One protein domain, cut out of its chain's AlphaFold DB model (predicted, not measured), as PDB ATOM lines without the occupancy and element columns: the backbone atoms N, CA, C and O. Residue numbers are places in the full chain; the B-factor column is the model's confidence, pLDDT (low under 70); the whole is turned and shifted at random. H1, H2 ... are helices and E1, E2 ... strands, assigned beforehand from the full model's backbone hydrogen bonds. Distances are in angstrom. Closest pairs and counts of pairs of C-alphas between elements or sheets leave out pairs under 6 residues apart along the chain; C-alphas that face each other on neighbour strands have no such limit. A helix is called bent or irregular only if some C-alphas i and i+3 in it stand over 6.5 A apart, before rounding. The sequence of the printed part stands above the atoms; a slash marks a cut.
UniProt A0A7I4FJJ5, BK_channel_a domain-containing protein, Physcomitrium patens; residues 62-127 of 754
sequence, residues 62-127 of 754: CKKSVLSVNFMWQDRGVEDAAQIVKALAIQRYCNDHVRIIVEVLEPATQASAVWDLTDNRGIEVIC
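This is residues 62 to 127 of the 754 residues of the protein "BK_channel_a domain-containing protein" of Physcomitrium patens (UniProt A0A7I4FJJ5). A small sheet of three parallel strands has one long helix, H1, over one face and its opposite face bare, while the short helix H2 only grazes the sheet beyond E3. The 66 printed residues hold E1, H1, E2, H2 and E3 in that chain order, a mixed class; the sheet's order is E1, E2, E3. The whole is compact, with a radius of gyration of the C-alphas of 11.3 A and spans of 34 by 24 by 16 A.

E1, residues 64 to 67, is parallel to E2, residues 99 to 103, at 15 degrees; N 67 and O 101 are 2.8 A apart, within hydrogen-bond range. H1, residues 76 to 97, links them in a strand-helix-strand unit, two parallel neighbour strands with a helix between, its crossover right-handed. H1 is on the sheet in two layers, a helix layer on one face, at a height over the sheet of 8.5 A. It runs along the strands, over E2 at 0 degrees on the local plane; the closest C-alphas, of Gln 83 and Val 102, are 7.0 A apart. H1 is irregular, with C-alphas 93 and 96 9.6 A apart, and 16 of its 18 O i to N i+4 pairs are within hydrogen-bond range. H2, residues 107 to 110, too short for such a pair, only grazes the sheet. E2, H2 and E3, residues 123 to 126, form a second right-handed unit; E2 and E3 are parallel at 26 degrees, with N 126 and O 102 2.8 A apart. E1 and E3 are apart.

E1 begins at C-alpha 64 (26.245, -54.913, 18.967). H1 measures 29.3 A and E2 13.3 A. E3 ends at C-alpha 126 (30.530, -52.167, 33.293).

The printed part has no cut. The link H2 to E3 is long, 12 residues. Residues 62 to 75 and 117 to 122 have pLDDT under 70.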
ATOM      1  N   CYS A  62      26.048 -53.117  12.637       42.97
ATOM      2  CA  CYS A  62      26.441 -54.085  13.662       42.97
ATOM      3  C   CYS A  62      25.336 -54.337  14.705       42.97
ATOM      4  O   CYS A  62      24.880 -53.422  15.377       42.97
ATOM      5  N   LYS A  63      24.995 -55.613  14.952       45.31
ATOM      6  CA  LYS A  63      24.020 -56.041  15.988       45.31
ATOM      7  C   LYS A  63      24.446 -55.769  17.449       45.31
ATOM      8  O   LYS A  63      23.731 -56.135  18.377       45.31
ATOM      9  N   LYS A  64      25.642 -55.219  17.664       46.16
ATOM     10  CA  LYS A  64      26.245 -54.913  18.967       46.16
ATOM     11  C   LYS A  64      27.083 -53.642  18.823       46.16
ATOM     12  O   LYS A  64      27.767 -53.495  17.810       46.16
ATOM     13  N   SER A  65      27.067 -52.783  19.835       49.12
ATOM     14  CA  SER A  65      27.940 -51.608  19.960       49.12
ATOM     15  C   SER A  65      28.735 -51.683  21.262       49.12
ATOM     16  O   SER A  65      28.245 -52.215  22.256       49.12
ATOM     17  N   VAL A  66      29.965 -51.169  21.247       52.19
ATOM     18  CA  VAL A  66      30.865 -51.152  22.408       52.19
ATOM     19  C   VAL A  66      31.403 -49.742  22.582       52.19
ATOM     20  O   VAL A  66      31.910 -49.150  21.626       52.19
ATOM     21  N   LEU A  67      31.299 -49.236  23.802       55.53
ATOM     22  CA  LEU A  67      31.848 -47.972  24.258       55.53
ATOM     23  C   LEU A  67      32.851 -48.278  25.374       55.53
ATOM     24  O   LEU A  67      32.498 -48.896  26.373       55.53
ATOM     25  N   SER A  68      34.104 -47.882  25.159       50.00
ATOM     26  CA  SER A  68      35.226 -48.071  26.087       50.00
ATOM     27  C   SER A  68      35.771 -46.709  26.498       50.00
ATOM     28  O   SER A  68      35.682 -45.751  25.718       50.00
ATOM     29  N   VAL A  69      36.326 -46.639  27.703       46.06
ATOM     30  CA  VAL A  69      36.972 -45.447  28.268       46.06
ATOM     31  C   VAL A  69      38.491 -45.531  28.134       46.06
ATOM     32  O   VAL A  69      39.063 -46.569  27.807       46.06
ATOM     33  N   ASN A  70      39.174 -44.417  28.390       53.09
ATOM     34  CA  ASN A  70      40.619 -44.403  28.583       53.09
ATOM     35  C   ASN A  70      40.920 -44.158  30.066       53.09
ATOM     36  O   ASN A  70      40.664 -43.069  30.569       53.09
ATOM     37  N   PHE A  71      41.508 -45.143  30.749       48.25
ATOM     38  CA  PHE A  71      41.828 -45.071  32.183       48.25
ATOM     39  C   PHE A  71      42.853 -43.974  32.553       48.25
ATOM     40  O   PHE A  71      43.078 -43.726  33.731       48.25
ATOM     41  N   MET A  72      43.457 -43.300  31.564       46.53
ATOM     42  CA  MET A  72      44.447 -42.226  31.747       46.53
ATOM     43  C   MET A  72      43.882 -40.790  31.621       46.53
ATOM     44  O   MET A  72      44.660 -39.853  31.438       46.53
ATOM     45  N   TRP A  73      42.559 -40.580  31.640       49.09
ATOM     46  CA  TRP A  73      41.984 -39.222  31.654       49.09
ATOM     47  C   TRP A  73      42.181 -38.524  33.014       49.09
ATOM     48  O   TRP A  73      42.054 -39.152  34.061       49.09
ATOM     49  N   GLN A  74      42.442 -37.209  32.996       53.50
ATOM     50  CA  GLN A  74      42.583 -36.392  34.218       53.50
ATOM     51  C   GLN A  74      41.254 -36.113  34.938       53.50
ATOM     52  O   GLN A  74      41.269 -35.800  36.122       53.50
ATOM     53  N   ASP A  75      40.125 -36.221  34.237       69.19
ATOM     54  CA  ASP A  75      38.779 -36.078  34.788       69.19
ATOM     55  C   ASP A  75      37.963 -37.304  34.359       69.19
ATOM     56  O   ASP A  75      37.809 -37.573  33.162       69.19
ATOM     57  N   ARG A  76      37.505 -38.087  35.341       76.69
ATOM     58  CA  ARG A  76      36.735 -39.316  35.112       76.69
ATOM     59  C   ARG A  76      35.271 -39.005  34.826       76.69
ATOM     60  O   ARG A  76      34.723 -39.541  33.867       76.69
ATOM     61  N   GLY A  77      34.667 -38.115  35.615       79.25
ATOM     62  CA  GLY A  77      33.263 -37.722  35.500       79.25
ATOM     63  C   GLY A  77      32.922 -37.102  34.143       79.25
ATOM     64  O   GLY A  77      31.854 -37.371  33.599       79.25
ATOM     65  N   VAL A  78      33.840 -36.340  33.538       81.31
ATOM     66  CA  VAL A  78      33.671 -35.791  32.180       81.31
ATOM     67  C   VAL A  78      33.681 -36.886  31.107       81.31
ATOM     68  O   VAL A  78      32.850 -36.853  30.194       81.31
ATOM     69  N   GLU A  79      34.576 -37.874  31.201       81.94
ATOM     70  CA  GLU A  79      34.589 -39.004  30.262       81.94
ATOM     71  C   GLU A  79      33.354 -39.902  30.455       81.94
ATOM     72  O   GLU A  79      32.705 -40.259  29.469       81.94
ATOM     73  N   ASP A  80      32.969 -40.193  31.698       86.38
ATOM     74  CA  ASP A  80      31.777 -40.971  32.053       86.38
ATOM     75  C   ASP A  80      30.483 -40.299  31.574       86.38
ATOM     76  O   ASP A  80      29.653 -40.937  30.919       86.38
ATOM     77  N   ALA A  81      30.335 -38.986  31.785       85.56
ATOM     78  CA  ALA A  81      29.232 -38.203  31.228       85.56
ATOM     79  C   ALA A  81      29.214 -38.263  29.692       85.56
ATOM     80  O   ALA A  81      28.152 -38.411  29.076       85.56
ATOM     81  N   ALA A  82      30.385 -38.226  29.047       84.00
ATOM     82  CA  ALA A  82      30.479 -38.421  27.609       84.00
ATOM     83  C   ALA A  82      30.084 -39.852  27.189       84.00
ATOM     84  O   ALA A  82      29.493 -40.008  26.122       84.00
ATOM     85  N   GLN A  83      30.368 -40.894  27.982       84.00
ATOM     86  CA  GLN A  83      29.898 -42.264  27.715       84.00
ATOM     87  C   GLN A  83      28.381 -42.417  27.887       84.00
ATOM     88  O   GLN A  83      27.744 -42.983  26.996       84.00
ATOM     89  N   ILE A  84      27.778 -41.826  28.928       87.31
ATOM     90  CA  ILE A  84      26.313 -41.745  29.095       87.31
ATOM     91  C   ILE A  84      25.667 -41.125  27.849       87.31
ATOM     92  O   ILE A  84      24.775 -41.721  27.241       87.31
ATOM     93  N   VAL A  85      26.145 -39.956  27.406       85.88
ATOM     94  CA  VAL A  85      25.575 -39.259  26.239       85.88
ATOM     95  C   VAL A  85      25.746 -40.072  24.949       85.88
ATOM     96  O   VAL A  85      24.799 -40.161  24.164       85.88
ATOM     97  N   LYS A  86      26.902 -40.722  24.732       84.06
ATOM     98  CA  LYS A  86      27.122 -41.637  23.590       84.06
ATOM     99  C   LYS A  86      26.134 -42.816  23.629       84.06
ATOM    100  O   LYS A  86      25.529 -43.129  22.605       84.06
ATOM    101  N   ALA A  87      25.945 -43.446  24.791       84.44
ATOM    102  CA  ALA A  87      25.068 -44.604  24.963       84.44
ATOM    103  C   ALA A  87      23.594 -44.253  24.707       84.44
ATOM    104  O   ALA A  87      22.950 -44.888  23.872       84.44
ATOM    105  N   LEU A  88      23.089 -43.188  25.340       84.25
ATOM    106  CA  LEU A  88      21.718 -42.701  25.154       84.25
ATOM    107  C   LEU A  88      21.452 -42.236  23.714       84.25
ATOM    108  O   LEU A  88      20.358 -42.443  23.193       84.25
ATOM    109  N   ALA A  89      22.437 -41.637  23.034       83.94
ATOM    110  CA  ALA A  89      22.298 -41.253  21.629       83.94
ATOM    111  C   ALA A  89      22.172 -42.473  20.696       83.94
ATOM    112  O   ALA A  89      21.344 -42.461  19.784       83.94
ATOM    113  N   ILE A  90      22.950 -43.538  20.936       80.69
ATOM    114  CA  ILE A  90      22.841 -44.792  20.173       80.69
ATOM    115  C   ILE A  90      21.518 -45.499  20.501       80.69
ATOM    116  O   ILE A  90      20.820 -45.911  19.577       80.69
ATOM    117  N   GLN A  91      21.127 -45.580  21.776       81.31
ATOM    118  CA  GLN A  91      19.877 -46.209  22.215       81.31
ATOM    119  C   GLN A  91      18.644 -45.499  21.630       81.31
ATOM    120  O   GLN A  91      17.788 -46.158  21.049       81.31
ATOM    121  N   ARG A  92      18.595 -44.160  21.631       81.38
ATOM    122  CA  ARG A  92      17.513 -43.388  20.985       81.38
ATOM    123  C   ARG A  92      17.442 -43.546  19.462       81.38
ATOM    124  O   ARG A  92      16.379 -43.328  18.888       81.38
ATOM    125  N   TYR A  93      18.551 -43.879  18.798       80.56
ATOM    126  CA  TYR A  93      18.605 -44.017  17.337       80.56
ATOM    127  C   TYR A  93      18.375 -45.458  16.852       80.56
ATOM    128  O   TYR A  93      17.731 -45.675  15.827       80.56
ATOM    129  N   CYS A  94      18.902 -46.447  17.577       77.44
ATOM    130  CA  CYS A  94      18.801 -47.868  17.239       77.44
ATOM    131  C   CYS A  94      17.633 -48.584  17.934       77.44
ATOM    132  O   CYS A  94      17.201 -49.627  17.437       77.44
ATOM    133  N   ASN A  95      17.139 -48.043  19.055       73.38
ATOM    134  CA  ASN A  95      16.199 -48.692  19.974       73.38
ATOM    135  C   ASN A  95      16.679 -50.121  20.342       73.38
ATOM    136  O   ASN A  95      17.879 -50.408  20.291       73.38
ATOM    137  N   ASP A  96      15.768 -51.035  20.670       70.88
ATOM    138  CA  ASP A  96      16.036 -52.389  21.195       70.88
ATOM    139  C   ASP A  96      16.778 -53.337  20.215       70.88
ATOM    140  O   ASP A  96      16.950 -54.527  20.476       70.88
ATOM    141  N   HIS A  97      17.204 -52.854  19.044       73.62
ATOM    142  CA  HIS A  97      17.831 -53.656  17.988       73.62
ATOM    143  C   HIS A  97      19.348 -53.868  18.158       73.62
ATOM    144  O   HIS A  97      19.949 -54.613  17.376       73.62
ATOM    145  N   VAL A  98      19.982 -53.218  19.141       79.25
ATOM    146  CA  VAL A  98      21.438 -53.247  19.365       79.25
ATOM    147  C   VAL A  98      21.737 -53.369  20.860       79.25
ATOM    148  O   VAL A  98      21.378 -52.483  21.625       79.25
ATOM    149  N   ARG A  99      22.475 -54.412  21.276       83.44
ATOM    150  CA  ARG A  99      23.089 -54.450  22.621       83.44
ATOM    151  C   ARG A  99      24.258 -53.466  22.662       83.44
ATOM    152  O   ARG A  99      25.164 -53.562  21.827       83.44
ATOM    153  N   ILE A 100      24.228 -52.541  23.611       84.56
ATOM    154  CA  ILE A 100      25.209 -51.479  23.833       84.56
ATOM    155  C   ILE A 100      25.934 -51.810  25.136       84.56
ATOM    156  O   ILE A 100      25.322 -51.777  26.196       84.56
ATOM    157  N   ILE A 101      27.227 -52.119  25.066       87.44
ATOM    158  CA  ILE A 101      28.044 -52.302  26.272       87.44
ATOM    159  C   ILE A 101      28.833 -51.018  26.510       87.44
ATOM    160  O   ILE A 101      29.504 -50.535  25.593       87.44
ATOM    161  N   VAL A 102      28.720 -50.469  27.716       86.94
ATOM    162  CA  VAL A 102      29.303 -49.194  28.140       86.94
ATOM    163  C   VAL A 102      30.265 -49.450  29.288       86.94
ATOM    164  O   VAL A 102      29.887 -50.011  30.311       86.94
ATOM    165  N   GLU A 103      31.507 -49.028  29.128       86.56
ATOM    166  CA  GLU A 103      32.488 -48.971  30.206       86.56
ATOM    167  C   GLU A 103      32.401 -47.607  30.911       86.56
ATOM    168  O   GLU A 103      32.280 -46.582  30.238       86.56
ATOM    169  N   VAL A 104      32.453 -47.594  32.245       87.50
ATOM    170  CA  VAL A 104      32.487 -46.377  33.078       87.50
ATOM    171  C   VAL A 104      33.594 -46.467  34.129       87.50
ATOM    172  O   VAL A 104      33.912 -47.549  34.634       87.50
ATOM    173  N   LEU A 105      34.200 -45.328  34.448       84.06
ATOM    174  CA  LEU A 105      35.332 -45.191  35.359       84.06
ATOM    175  C   LEU A 105      34.897 -45.122  36.824       84.06
ATOM    176  O   LEU A 105      35.603 -45.661  37.674       84.06
ATOM    177  N   GLU A 106      33.758 -44.496  37.131       84.38
ATOM    178  CA  GLU A 106      33.288 -44.319  38.509       84.38
ATOM    179  C   GLU A 106      32.125 -45.269  38.864       84.38
ATOM    180  O   GLU A 106      31.143 -45.372  38.119       84.38
ATOM    181  N   PRO A 107      32.164 -45.948  40.028       86.12
ATOM    182  CA  PRO A 107      31.055 -46.797  40.475       86.12
ATOM    183  C   PRO A 107      29.741 -46.035  40.698       86.12
ATOM    184  O   PRO A 107      28.666 -46.603  40.499       86.12
ATOM    185  N   ALA A 108      29.817 -44.745  41.046       83.50
ATOM    186  CA  ALA A 108      28.661 -43.851  41.134       83.50
ATOM    187  C   ALA A 108      27.973 -43.646  39.770       83.50
ATOM    188  O   ALA A 108      26.746 -43.667  39.698       83.50
ATOM    189  N   THR A 109      28.739 -43.547  38.674       86.00
ATOM    190  CA  THR A 109      28.199 -43.522  37.304       86.00
ATOM    191  C   THR A 109      27.446 -44.810  36.984       86.00
ATOM    192  O   THR A 109      26.384 -44.763  36.365       86.00
ATOM    193  N   GLN A 110      27.961 -45.969  37.418       85.62
ATOM    194  CA  GLN A 110      27.300 -47.260  37.187       85.62
ATOM    195  C   GLN A 110      25.931 -47.336  37.879       85.62
ATOM    196  O   GLN A 110      24.987 -47.849  37.291       85.62
ATOM    197  N   ALA A 111      25.820 -46.802  39.098       81.25
ATOM    198  CA  ALA A 111      24.592 -46.791  39.900       81.25
ATOM    199  C   ALA A 111      23.683 -45.565  39.641       81.25
ATOM    200  O   ALA A 111      22.832 -45.232  40.464       81.25
ATOM    201  N   SER A 112      23.880 -44.850  38.529       82.00
ATOM    202  CA  SER A 112      23.118 -43.641  38.218       82.00
ATOM    203  C   SER A 112      21.736 -43.960  37.641       82.00
ATOM    204  O   SER A 112      21.626 -44.622  36.609       82.00
ATOM    205  N   ALA A 113      20.685 -43.369  38.218       77.56
ATOM    206  CA  ALA A 113      19.297 -43.504  37.754       77.56
ATOM    207  C   ALA A 113      19.045 -43.001  36.311       77.56
ATOM    208  O   ALA A 113      17.948 -43.134  35.771       77.56
ATOM    209  N   VAL A 114      20.060 -42.436  35.644       81.06
ATOM    210  CA  VAL A 114      20.026 -42.151  34.201       81.06
ATOM    211  C   VAL A 114      19.866 -43.422  33.352       81.06
ATOM    212  O   VAL A 114      19.357 -43.342  32.233       81.06
ATOM    213  N   TRP A 115      20.278 -44.584  33.873       80.88
ATOM    214  CA  TRP A 115      20.129 -45.876  33.201       80.88
ATOM    215  C   TRP A 115      18.705 -46.433  33.335       80.88
ATOM    216  O   TRP A 115      18.168 -46.944  32.351       80.88
ATOM    217  N   ASP A 116      18.046 -46.235  34.480       70.69
ATOM    218  CA  ASP A 116      16.661 -46.672  34.736       70.69
ATOM    219  C   ASP A 116      15.674 -46.066  33.725       70.69
ATOM    220  O   ASP A 116      14.774 -46.744  33.229       70.69
ATOM    221  N   LEU A 117      15.919 -44.812  33.315       63.62
ATOM    222  CA  LEU A 117      15.183 -44.090  32.261       63.62
ATOM    223  C   LEU A 117      15.243 -44.756  30.868       63.62
ATOM    224  O   LEU A 117      14.693 -44.218  29.903       63.62
ATOM    225  N   THR A 118      15.947 -45.881  30.731       59.38
ATOM    226  CA  THR A 118      16.096 -46.639  29.484       59.38
ATOM    227  C   THR A 118      15.371 -47.985  29.490       59.38
ATOM    228  O   THR A 118      15.502 -48.711  28.508       59.38
ATOM    229  N   ASP A 119      14.628 -48.328  30.552       56.28
ATOM    230  CA  ASP A 119      13.947 -49.620  30.772       56.28
ATOM    231  C   ASP A 119      14.862 -50.859  30.582       56.28
ATOM    232  O   ASP A 119      14.405 -51.930  30.180       56.28
ATOM    233  N   ASN A 120      16.179 -50.718  30.793       53.88
ATOM    234  CA  ASN A 120      17.202 -51.715  30.436       53.88
ATOM    235  C   ASN A 120      17.122 -52.214  28.974       53.88
ATOM    236  O   ASN A 120      17.423 -53.372  28.675       53.88
ATOM    237  N   ARG A 121      16.769 -51.330  28.026       62.06
ATOM    238  CA  ARG A 121      16.688 -51.605  26.573       62.06
ATOM    239  C   ARG A 121      18.059 -51.841  25.926       62.06
ATOM    240  O   ARG A 121      18.553 -51.046  25.127       62.06
ATOM    241  N   GLY A 122      18.692 -52.953  26.286       68.56
ATOM    242  CA  GLY A 122      19.938 -53.441  25.703       68.56
ATOM    243  C   GLY A 122      21.211 -52.697  26.117       68.56
ATOM    244  O   GLY A 122      22.258 -53.004  25.547       68.56
ATOM    245  N   ILE A 123      21.155 -51.756  27.068       81.44
ATOM    246  CA  ILE A 123      22.348 -51.116  27.647       81.44
ATOM    247  C   ILE A 123      22.891 -51.979  28.795       81.44
ATOM    248  O   ILE A 123      22.136 -52.445  29.640       81.44
ATOM    249  N   GLU A 124      24.206 -52.173  28.824       84.56
ATOM    250  CA  GLU A 124      24.928 -52.947  29.834       84.56
ATOM    251  C   GLU A 124      26.132 -52.135  30.321       84.56
ATOM    252  O   GLU A 124      27.017 -51.815  29.526       84.56
ATOM    253  N   VAL A 125      26.152 -51.768  31.607       87.44
ATOM    254  CA  VAL A 125      27.119 -50.804  32.162       87.44
ATOM    255  C   VAL A 125      28.139 -51.515  33.050       87.44
ATOM    256  O   VAL A 125      27.807 -52.052  34.106       87.44
ATOM    257  N   ILE A 126      29.403 -51.504  32.631       89.31
ATOM    258  CA  ILE A 126      30.530 -52.167  33.293       89.31
ATOM    259  C   ILE A 126      31.385 -51.110  33.988       89.31
ATOM    260  O   ILE A 126      31.864 -50.187  33.338       89.31
ATOM    261  N   CYS A 127      31.645 -51.283  35.287       90.19
ATOM    262  CA  CYS A 127      32.607 -50.469  36.032       90.19
ATOM    263  C   CYS A 127      33.827 -51.315  36.450       90.19
ATOM    264  O   CYS A 127      33.770 -52.009  37.472       90.19
TER     265      CYS A 127